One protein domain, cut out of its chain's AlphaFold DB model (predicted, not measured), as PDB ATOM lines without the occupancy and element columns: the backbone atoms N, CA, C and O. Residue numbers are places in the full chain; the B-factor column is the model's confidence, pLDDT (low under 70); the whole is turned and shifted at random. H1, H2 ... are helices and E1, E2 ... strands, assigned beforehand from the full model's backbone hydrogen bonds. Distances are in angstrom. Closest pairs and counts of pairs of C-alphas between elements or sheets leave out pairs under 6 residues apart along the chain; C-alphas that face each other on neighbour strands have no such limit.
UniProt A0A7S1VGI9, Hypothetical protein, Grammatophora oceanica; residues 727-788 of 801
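Overview. This is residues 727 to 788 of the 801 residues of the protein "Hypothetical protein" of Grammatophora oceanica (UniProt A0A7S1VGI9). A long helical hairpin: H1 and H2 stand side by side, slightly crossed, with a loop joining them at one end, while at the other end the first printed residues 727 to 728 meet the last strand E1 in a short parallel pairing. The printed part has 62 residues, with two named helices and one named strand in the order H1, H2, E1, and its class is mostly helix. It is loose, with a radius of gyration of the C-alphas of 14.1 A, and only just a rod, spanning 42 by 21 by 14 A.

Along the chain. The printed part begins at Leu 727, C-alpha at (-28.938, -21.394, 13.868), and has no named element before H1. H1 covers residues 736 to 757, 30.6 A from first to last C-alpha, and begins at C-alpha 736 at (-30.965, -33.088, 11.680). H2 covers residues 764 to 784, 29.1 A long. E1 covers residues 785 to 787, 6.6 A, and ends at C-alpha 787 at (-30.264, -19.828, 19.412).

Arrangement. H1 and H2 form a helical hairpin and touch, with the closest C-alphas, those of Leu 745 and Met 773, 6.4 A apart. They run opposite ways at a shallow tilt of 30 degrees. H2 and E1 meet only through their link, and H1 and E1 are apart. E1 pairs with no named strand. In both H1 and H2 every O i to N i+4 pair is within hydrogen-bond range.

Size, cuts and confidence. The two C-alphas farthest apart, those of Gly 759 and Glu 788, are 42.1 A apart, while the first and last printed C-alphas, those of Leu 727 and Glu 788, are 6.5 A apart. The link from H1 to H2 is short, with 6 residues, and that from H2 to E1 is tight. The printed part has no cut. Its mean pLDDT is 90.1, and no printed residue is under 70.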
ATOM      1  N   LEU A 727     -27.881 -22.248  13.339       88.56
ATOM      2  CA  LEU A 727     -28.938 -21.394  13.868       88.56
ATOM      3  C   LEU A 727     -30.204 -22.224  14.144       88.56
ATOM      4  O   LEU A 727     -30.737 -22.873  13.238       88.56
ATOM      5  N   VAL A 728     -30.681 -22.203  15.385       90.44
ATOM      6  CA  VAL A 728     -31.951 -22.800  15.813       90.44
ATOM      7  C   VAL A 728     -32.975 -21.682  15.973       90.44
ATOM      8  O   VAL A 728     -32.742 -20.734  16.718       90.44
ATOM      9  N   ARG A 729     -34.092 -21.805  15.253       89.44
ATOM     10  CA  ARG A 729     -35.180 -20.819  15.207       89.44
ATOM     11  C   ARG A 729     -36.434 -21.346  15.885       89.44
ATOM     12  O   ARG A 729     -36.649 -22.558  15.907       89.44
ATOM     13  N   ASP A 730     -37.291 -20.443  16.347       86.19
ATOM     14  CA  ASP A 730     -38.551 -20.788  17.023       86.19
ATOM     15  C   ASP A 730     -39.572 -21.461  16.089       86.19
ATOM     16  O   ASP A 730     -40.407 -22.256  16.522       86.19
ATOM     17  N   ASP A 731     -39.509 -21.159  14.791       85.88
ATOM     18  CA  ASP A 731     -40.467 -21.610  13.778       85.88
ATOM     19  C   ASP A 731     -39.994 -22.843  12.990       85.88
ATOM     20  O   ASP A 731     -40.715 -23.355  12.126       85.88
ATOM     21  N   GLN A 732     -38.782 -23.340  13.262       80.56
ATOM     22  CA  GLN A 732     -38.153 -24.389  12.466       80.56
ATOM     23  C   GLN A 732     -37.540 -25.491  13.323       80.56
ATOM     24  O   GLN A 732     -36.868 -25.275  14.323       80.56
ATOM     25  N   THR A 733     -37.715 -26.731  12.866       76.81
ATOM     26  CA  THR A 733     -37.040 -27.881  13.472       76.81
ATOM     27  C   THR A 733     -35.517 -27.710  13.376       76.81
ATOM     28  O   THR A 733     -35.050 -27.435  12.262       76.81
ATOM     29  N   PRO A 734     -34.746 -27.964  14.454       82.94
ATOM     30  CA  PRO A 734     -33.288 -27.882  14.436       82.94
ATOM     31  C   PRO A 734     -32.653 -28.730  13.329       82.94
ATOM     32  O   PRO A 734     -33.264 -29.660  12.787       82.94
ATOM     33  N   ASN A 735     -31.388 -28.449  13.010       85.06
ATOM     34  CA  ASN A 735     -30.636 -29.253  12.049       85.06
ATOM     35  C   ASN A 735     -30.650 -30.743  12.453       85.06
ATOM     36  O   ASN A 735     -30.432 -31.096  13.614       85.06
ATOM     37  N   ARG A 736     -30.879 -31.632  11.476       73.69
ATOM     38  CA  ARG A 736     -30.965 -33.088  11.680       73.69
ATOM     39  C   ARG A 736     -29.733 -33.661  12.387       73.69
ATOM     40  O   ARG A 736     -29.889 -34.596  13.160       73.69
ATOM     41  N   GLY A 737     -28.538 -33.119  12.142       82.12
ATOM     42  CA  GLY A 737     -27.314 -33.558  12.818       82.12
ATOM     43  C   GLY A 737     -27.376 -33.356  14.333       82.12
ATOM     44  O   GLY A 737     -27.014 -34.260  15.082       82.12
ATOM     45  N   LEU A 738     -27.920 -32.219  14.778       88.12
ATOM     46  CA  LEU A 738     -28.146 -31.932  16.195       88.12
ATOM     47  C   LEU A 738     -29.226 -32.859  16.770       88.12
ATOM     48  O   LEU A 738     -29.001 -33.505  17.788       88.12
ATOM     49  N   LEU A 739     -30.355 -33.010  16.067       81.06
ATOM     50  CA  LEU A 739     -31.450 -33.902  16.477       81.06
ATOM     51  C   LEU A 739     -31.010 -35.365  16.618       81.06
ATOM     52  O   LEU A 739     -31.339 -36.001  17.612       81.06
ATOM     53  N   LEU A 740     -30.253 -35.905  15.660       78.81
ATOM     54  CA  LEU A 740     -29.756 -37.284  15.726       78.81
ATOM     55  C   LEU A 740     -28.819 -37.481  16.917       78.81
ATOM     56  O   LEU A 740     -28.953 -38.464  17.637       78.81
ATOM     57  N   LYS A 741     -27.929 -36.519  17.179       84.25
ATOM     58  CA  LYS A 741     -27.060 -36.566  18.357       84.25
ATOM     59  C   LYS A 741     -27.866 -36.500  19.659       84.25
ATOM     60  O   LYS A 741     -27.504 -37.167  20.625       84.25
ATOM     61  N   MET A 742     -28.946 -35.714  19.696       88.06
ATOM     62  CA  MET A 742     -29.828 -35.621  20.866       88.06
ATOM     63  C   MET A 742     -30.595 -36.926  21.097       88.06
ATOM     64  O   MET A 742     -30.710 -37.358  22.240       88.06
ATOM     65  N   VAL A 743     -31.058 -37.587  20.029       84.88
ATOM     66  CA  VAL A 743     -31.711 -38.904  20.107       84.88
ATOM     67  C   VAL A 743     -30.727 -39.979  20.571       84.88
ATOM     68  O   VAL A 743     -31.060 -40.728  21.481       84.88
ATOM     69  N   GLU A 744     -29.504 -40.013  20.032       86.56
ATOM     70  CA  GLU A 744     -28.451 -40.938  20.490       86.56
ATOM     71  C   GLU A 744     -28.164 -40.756  21.993       86.56
ATOM     72  O   GLU A 744     -28.061 -41.731  22.739       86.56
ATOM     73  N   LEU A 745     -28.086 -39.506  22.471       92.38
ATOM     74  CA  LEU A 745     -27.921 -39.217  23.897       92.38
ATOM     75  C   LEU A 745     -29.144 -39.656  24.721       92.38
ATOM     76  O   LEU A 745     -28.983 -40.201  25.813       92.38
ATOM     77  N   GLN A 746     -30.359 -39.449  24.207       94.00
ATOM     78  CA  GLN A 746     -31.599 -39.857  24.867       94.00
ATOM     79  C   GLN A 746     -31.723 -41.382  24.971       94.00
ATOM     80  O   GLN A 746     -32.122 -41.879  26.022       94.00
ATOM     81  N   GLU A 747     -31.367 -42.133  23.927       90.19
ATOM     82  CA  GLU A 747     -31.353 -43.601  23.949       90.19
ATOM     83  C   GLU A 747     -30.349 -44.130  24.975       90.19
ATOM     84  O   GLU A 747     -30.668 -45.041  25.743       90.19
ATOM     85  N   LEU A 748     -29.164 -43.519  25.050       93.50
ATOM     86  CA  LEU A 748     -28.138 -43.893  26.017       93.50
ATOM     87  C   LEU A 748     -28.576 -43.595  27.461       93.50
ATOM     88  O   LEU A 748     -28.425 -44.444  28.341       93.50
ATOM     89  N   LEU A 749     -29.191 -42.431  27.696       94.69
ATOM     90  CA  LEU A 749     -29.804 -42.082  28.982       94.69
ATOM     91  C   LEU A 749     -30.948 -43.029  29.345       94.69
ATOM     92  O   LEU A 749     -31.041 -43.459  30.492       94.69
ATOM     93  N   TYR A 750     -31.805 -43.380  28.385       93.50
ATOM     94  CA  TYR A 750     -32.913 -44.305  28.599       93.50
ATOM     95  C   TYR A 750     -32.412 -45.699  28.977       93.50
ATOM     96  O   TYR A 750     -32.920 -46.290  29.932       93.50
ATOM     97  N   LYS A 751     -31.381 -46.203  28.289       94.25
ATOM     98  CA  LYS A 751     -30.747 -47.489  28.599       94.25
ATOM     99  C   LYS A 751     -30.181 -47.499  30.022       94.25
ATOM    100  O   LYS A 751     -30.514 -48.385  30.805       94.25
ATOM    101  N   ILE A 752     -29.404 -46.475  30.381       96.00
ATOM    102  CA  ILE A 752     -28.815 -46.339  31.723       96.00
ATOM    103  C   ILE A 752     -29.909 -46.214  32.787       96.00
ATOM    104  O   ILE A 752     -29.859 -46.908  33.798       96.00
ATOM    105  N   ASN A 753     -30.936 -45.395  32.554       95.12
ATOM    106  CA  ASN A 753     -32.038 -45.222  33.498       95.12
ATOM    107  C   ASN A 753     -32.842 -46.519  33.684       95.12
ATOM    108  O   ASN A 753     -33.241 -46.845  34.798       95.12
ATOM    109  N   THR A 754     -33.040 -47.295  32.616       92.62
ATOM    110  CA  THR A 754     -33.704 -48.608  32.685       92.62
ATOM    111  C   THR A 754     -32.885 -49.590  33.523       92.62
ATOM    112  O   THR A 754     -33.444 -50.279  34.374       92.62
ATOM    113  N   ASN A 755     -31.560 -49.613  33.361       94.94
ATOM    114  CA  ASN A 755     -30.671 -50.447  34.174       94.94
ATOM    115  C   ASN A 755     -30.690 -50.018  35.655       94.94
ATOM    116  O   ASN A 755     -30.907 -50.850  36.530       94.94
ATOM    117  N   VAL A 756     -30.588 -48.714  35.940       93.56
ATOM    118  CA  VAL A 756     -30.640 -48.182  37.315       93.56
ATOM    119  C   VAL A 756     -31.981 -48.486  37.990       93.56
ATOM    120  O   VAL A 756     -32.007 -48.967  39.120       93.56
ATOM    121  N   THR A 757     -33.103 -48.240  37.309       83.56
ATOM    122  CA  THR A 757     -34.450 -48.455  37.873       83.56
ATOM    123  C   THR A 757     -34.816 -49.930  38.028       83.56
ATOM    124  O   THR A 757     -35.611 -50.263  38.903       83.56
ATOM    125  N   SER A 758     -34.217 -50.823  37.235       89.50
ATOM    126  CA  SER A 758     -34.367 -52.279  37.382       89.50
ATOM    127  C   SER A 758     -33.412 -52.900  38.411       89.50
ATOM    128  O   SER A 758     -33.468 -54.107  38.635       89.50
ATOM    129  N   GLY A 759     -32.555 -52.099  39.057       91.69
ATOM    130  CA  GLY A 759     -31.572 -52.575  40.036       91.69
ATOM    131  C   GLY A 759     -30.369 -53.296  39.418       91.69
ATOM    132  O   GLY A 759     -29.613 -53.947  40.137       91.69
ATOM    133  N   LEU A 760     -30.180 -53.190  38.100       92.44
ATOM    134  CA  LEU A 760     -29.019 -53.725  37.397       92.44
ATOM    135  C   LEU A 760     -27.842 -52.746  37.501       92.44
ATOM    136  O   LEU A 760     -27.997 -51.531  37.360       92.44
ATOM    137  N   ALA A 761     -26.642 -53.280  37.731       90.00
ATOM    138  CA  ALA A 761     -25.425 -52.479  37.685       90.00
ATOM    139  C   ALA A 761     -25.178 -51.989  36.247       90.00
ATOM    140  O   ALA A 761     -25.277 -52.760  35.297       90.00
ATOM    141  N   VAL A 762     -24.867 -50.701  36.098       95.69
ATOM    142  CA  VAL A 762     -24.510 -50.086  34.811       95.69
ATOM    143  C   VAL A 762     -23.004 -50.199  34.617       95.69
ATOM    144  O   VAL A 762     -22.236 -49.783  35.492       95.69
ATOM    145  N   ASP A 763     -22.582 -50.725  33.470       95.94
ATOM    146  CA  ASP A 763     -21.168 -50.930  33.177       95.94
ATOM    147  C   ASP A 763     -20.406 -49.601  33.089       95.94
ATOM    148  O   ASP A 763     -20.909 -48.568  32.634       95.94
ATOM    149  N   ARG A 764     -19.134 -49.622  33.504       95.25
ATOM    150  CA  ARG A 764     -18.254 -48.442  33.464       95.25
ATOM    151  C   ARG A 764     -18.148 -47.845  32.057       95.25
ATOM    152  O   ARG A 764     -18.038 -46.626  31.926       95.25
ATOM    153  N   GLU A 765     -18.173 -48.687  31.031       95.38
ATOM    154  CA  GLU A 765     -18.119 -48.277  29.625       95.38
ATOM    155  C   GLU A 765     -19.368 -47.493  29.213       95.38
ATOM    156  O   GLU A 765     -19.248 -46.480  28.529       95.38
ATOM    157  N   GLU A 766     -20.553 -47.881  29.694       94.75
ATOM    158  CA  GLU A 766     -21.805 -47.161  29.433       94.75
ATOM    159  C   GLU A 766     -21.802 -45.789  30.114       94.75
ATOM    160  O   GLU A 766     -22.154 -44.785  29.493       94.75
ATOM    161  N   TRP A 767     -21.309 -45.714  31.356       95.75
ATOM    162  CA  TRP A 767     -21.101 -44.436  32.046       95.75
ATOM    163  C   TRP A 767     -20.101 -43.531  31.324       95.75
ATOM    164  O   TRP A 767     -20.311 -42.319  31.235       95.75
ATOM    165  N   GLN A 768     -19.011 -44.096  30.801       94.56
ATOM    166  CA  GLN A 768     -18.022 -43.342  30.029       94.56
ATOM    167  C   GLN A 768     -18.578 -42.884  28.680       94.56
ATOM    168  O   GLN A 768     -18.358 -41.733  28.304       94.56
ATOM    169  N   ALA A 769     -19.338 -43.732  27.986       93.56
ATOM    170  CA  ALA A 769     -20.027 -43.369  26.755       93.56
ATOM    171  C   ALA A 769     -21.009 -42.217  27.001       93.56
ATOM    172  O   ALA A 769     -20.983 -41.239  26.256       93.56
ATOM    173  N   LEU A 770     -21.798 -42.276  28.083       96.69
ATOM    174  CA  LEU A 770     -22.724 -41.203  28.447       96.69
ATOM    175  C   LEU A 770     -21.974 -39.907  28.727       96.69
ATOM    176  O   LEU A 770     -22.311 -38.869  28.167       96.69
ATOM    177  N   ARG A 771     -20.915 -39.974  29.538       95.12
ATOM    178  CA  ARG A 771     -20.100 -38.806  29.878       95.12
ATOM    179  C   ARG A 771     -19.489 -38.153  28.638       95.12
ATOM    180  O   ARG A 771     -19.573 -36.936  28.501       95.12
ATOM    181  N   ASN A 772     -18.913 -38.946  27.736       93.75
ATOM    182  CA  ASN A 772     -18.309 -38.448  26.500       93.75
ATOM    183  C   ASN A 772     -19.368 -37.848  25.567       93.75
ATOM    184  O   ASN A 772     -19.157 -36.780  25.002       93.75
ATOM    185  N   MET A 773     -20.523 -38.501  25.437       92.31
ATOM    186  CA  MET A 773     -21.620 -38.030  24.596       92.31
ATOM    187  C   MET A 773     -22.220 -36.721  25.124       92.31
ATOM    188  O   MET A 773     -22.421 -35.790  24.350       92.31
ATOM    189  N   SER A 774     -22.456 -36.617  26.437       93.94
ATOM    190  CA  SER A 774     -22.928 -35.390  27.087       93.94
ATOM    191  C   SER A 774     -21.919 -34.250  26.963       93.94
ATOM    192  O   SER A 774     -22.315 -33.118  26.702       93.94
ATOM    193  N   TYR A 775     -20.622 -34.541  27.109       94.12
ATOM    194  CA  TYR A 775     -19.562 -33.549  26.933       94.12
ATOM    195  C   TYR A 775     -19.508 -33.033  25.488       94.12
ATOM    196  O   TYR A 775     -19.611 -31.830  25.266       94.12
ATOM    197  N   ASN A 776     -19.458 -33.943  24.510       90.31
ATOM    198  CA  ASN A 776     -19.454 -33.597  23.087       90.31
ATOM    199  C   ASN A 776     -20.714 -32.821  22.692       90.31
ATOM    200  O   ASN A 776     -20.648 -31.899  21.889       90.31
ATOM    201  N   MET A 777     -21.868 -33.180  23.258       92.62
ATOM    202  CA  MET A 777     -23.110 -32.446  23.044       92.62
ATOM    203  C   MET A 777     -23.014 -31.020  23.595       92.62
ATOM    204  O   MET A 777     -23.423 -30.078  22.926       92.62
ATOM    205  N   GLY A 778     -22.436 -30.856  24.788       91.94
ATOM    206  CA  GLY A 778     -22.166 -29.546  25.374       91.94
ATOM    207  C   GLY A 778     -21.248 -28.684  24.505       91.94
ATOM    208  O   GLY A 778     -21.528 -27.501  24.334       91.94
ATOM    209  N   GLU A 779     -20.200 -29.265  23.912       90.69
ATOM    210  CA  GLU A 779     -19.338 -28.559  22.949       90.69
ATOM    211  C   GLU A 779     -20.082 -28.212  21.658       90.69
ATOM    212  O   GLU A 779     -19.975 -27.091  21.172       90.69
ATOM    213  N   VAL A 780     -20.908 -29.118  21.124       88.75
ATOM    214  CA  VAL A 780     -21.737 -28.823  19.947       88.75
ATOM    215  C   VAL A 780     -22.686 -27.659  20.228       88.75
ATOM    216  O   VAL A 780     -22.758 -26.750  19.406       88.75
ATOM    217  N   PHE A 781     -23.373 -27.645  21.375       91.94
ATOM    218  CA  PHE A 781     -24.258 -26.534  21.728       91.94
ATOM    219  C   PHE A 781     -23.503 -25.221  21.932       91.94
ATOM    220  O   PHE A 781     -23.990 -24.185  21.506       91.94
ATOM    221  N   ARG A 782     -22.317 -25.259  22.544       90.75
ATOM    222  CA  ARG A 782     -21.522 -24.056  22.823       90.75
ATOM    223  C   ARG A 782     -20.877 -23.461  21.575       90.75
ATOM    224  O   ARG A 782     -20.905 -22.250  21.384       90.75
ATOM    225  N   ASP A 783     -20.266 -24.306  20.755       89.31
ATOM    226  CA  ASP A 783     -19.371 -23.847  19.692       89.31
ATOM    227  C   ASP A 783     -20.082 -23.788  18.340       89.31
ATOM    228  O   ASP A 783     -19.665 -23.053  17.440       89.31
ATOM    229  N   ARG A 784     -21.142 -24.588  18.172       87.56
ATOM    230  CA  ARG A 784     -21.768 -24.829  16.870       87.56
ATOM    231  C   ARG A 784     -23.258 -24.566  16.827       87.56
ATOM    232  O   ARG A 784     -23.793 -24.678  15.732       87.56
ATOM    233  N   VAL A 785     -23.933 -24.260  17.929       90.19
ATOM    234  CA  VAL A 785     -25.365 -23.944  17.922       90.19
ATOM    235  C   VAL A 785     -25.550 -22.512  18.392       90.19
ATOM    236  O   VAL A 785     -24.939 -22.090  19.363       90.19
ATOM    237  N   GLU A 786     -26.376 -21.771  17.673       91.38
ATOM    238  CA  GLU A 786     -26.766 -20.411  18.021       91.38
ATOM    239  C   GLU A 786     -28.286 -20.388  18.098       91.38
ATOM    240  O   GLU A 786     -28.965 -20.880  17.190       91.38
ATOM    241  N   PHE A 787     -28.827 -19.901  19.207       91.62
ATOM    242  CA  PHE A 787     -30.264 -19.828  19.412       91.62
ATOM    243  C   PHE A 787     -30.745 -18.430  19.042       91.62
ATOM    244  O   PHE A 787     -30.313 -17.448  19.636       91.62
ATOM    245  N   GLU A 788     -31.660 -18.331  18.077       89.56
ATOM    246  CA  GLU A 788     -32.144 -17.041  17.552       89.56
ATOM    247  C   GLU A 788     -32.753 -16.144  18.648       89.56
ATOM    248  O   GLU A 788     -32.702 -14.919  18.564       89.56
TER     249      GLU A 788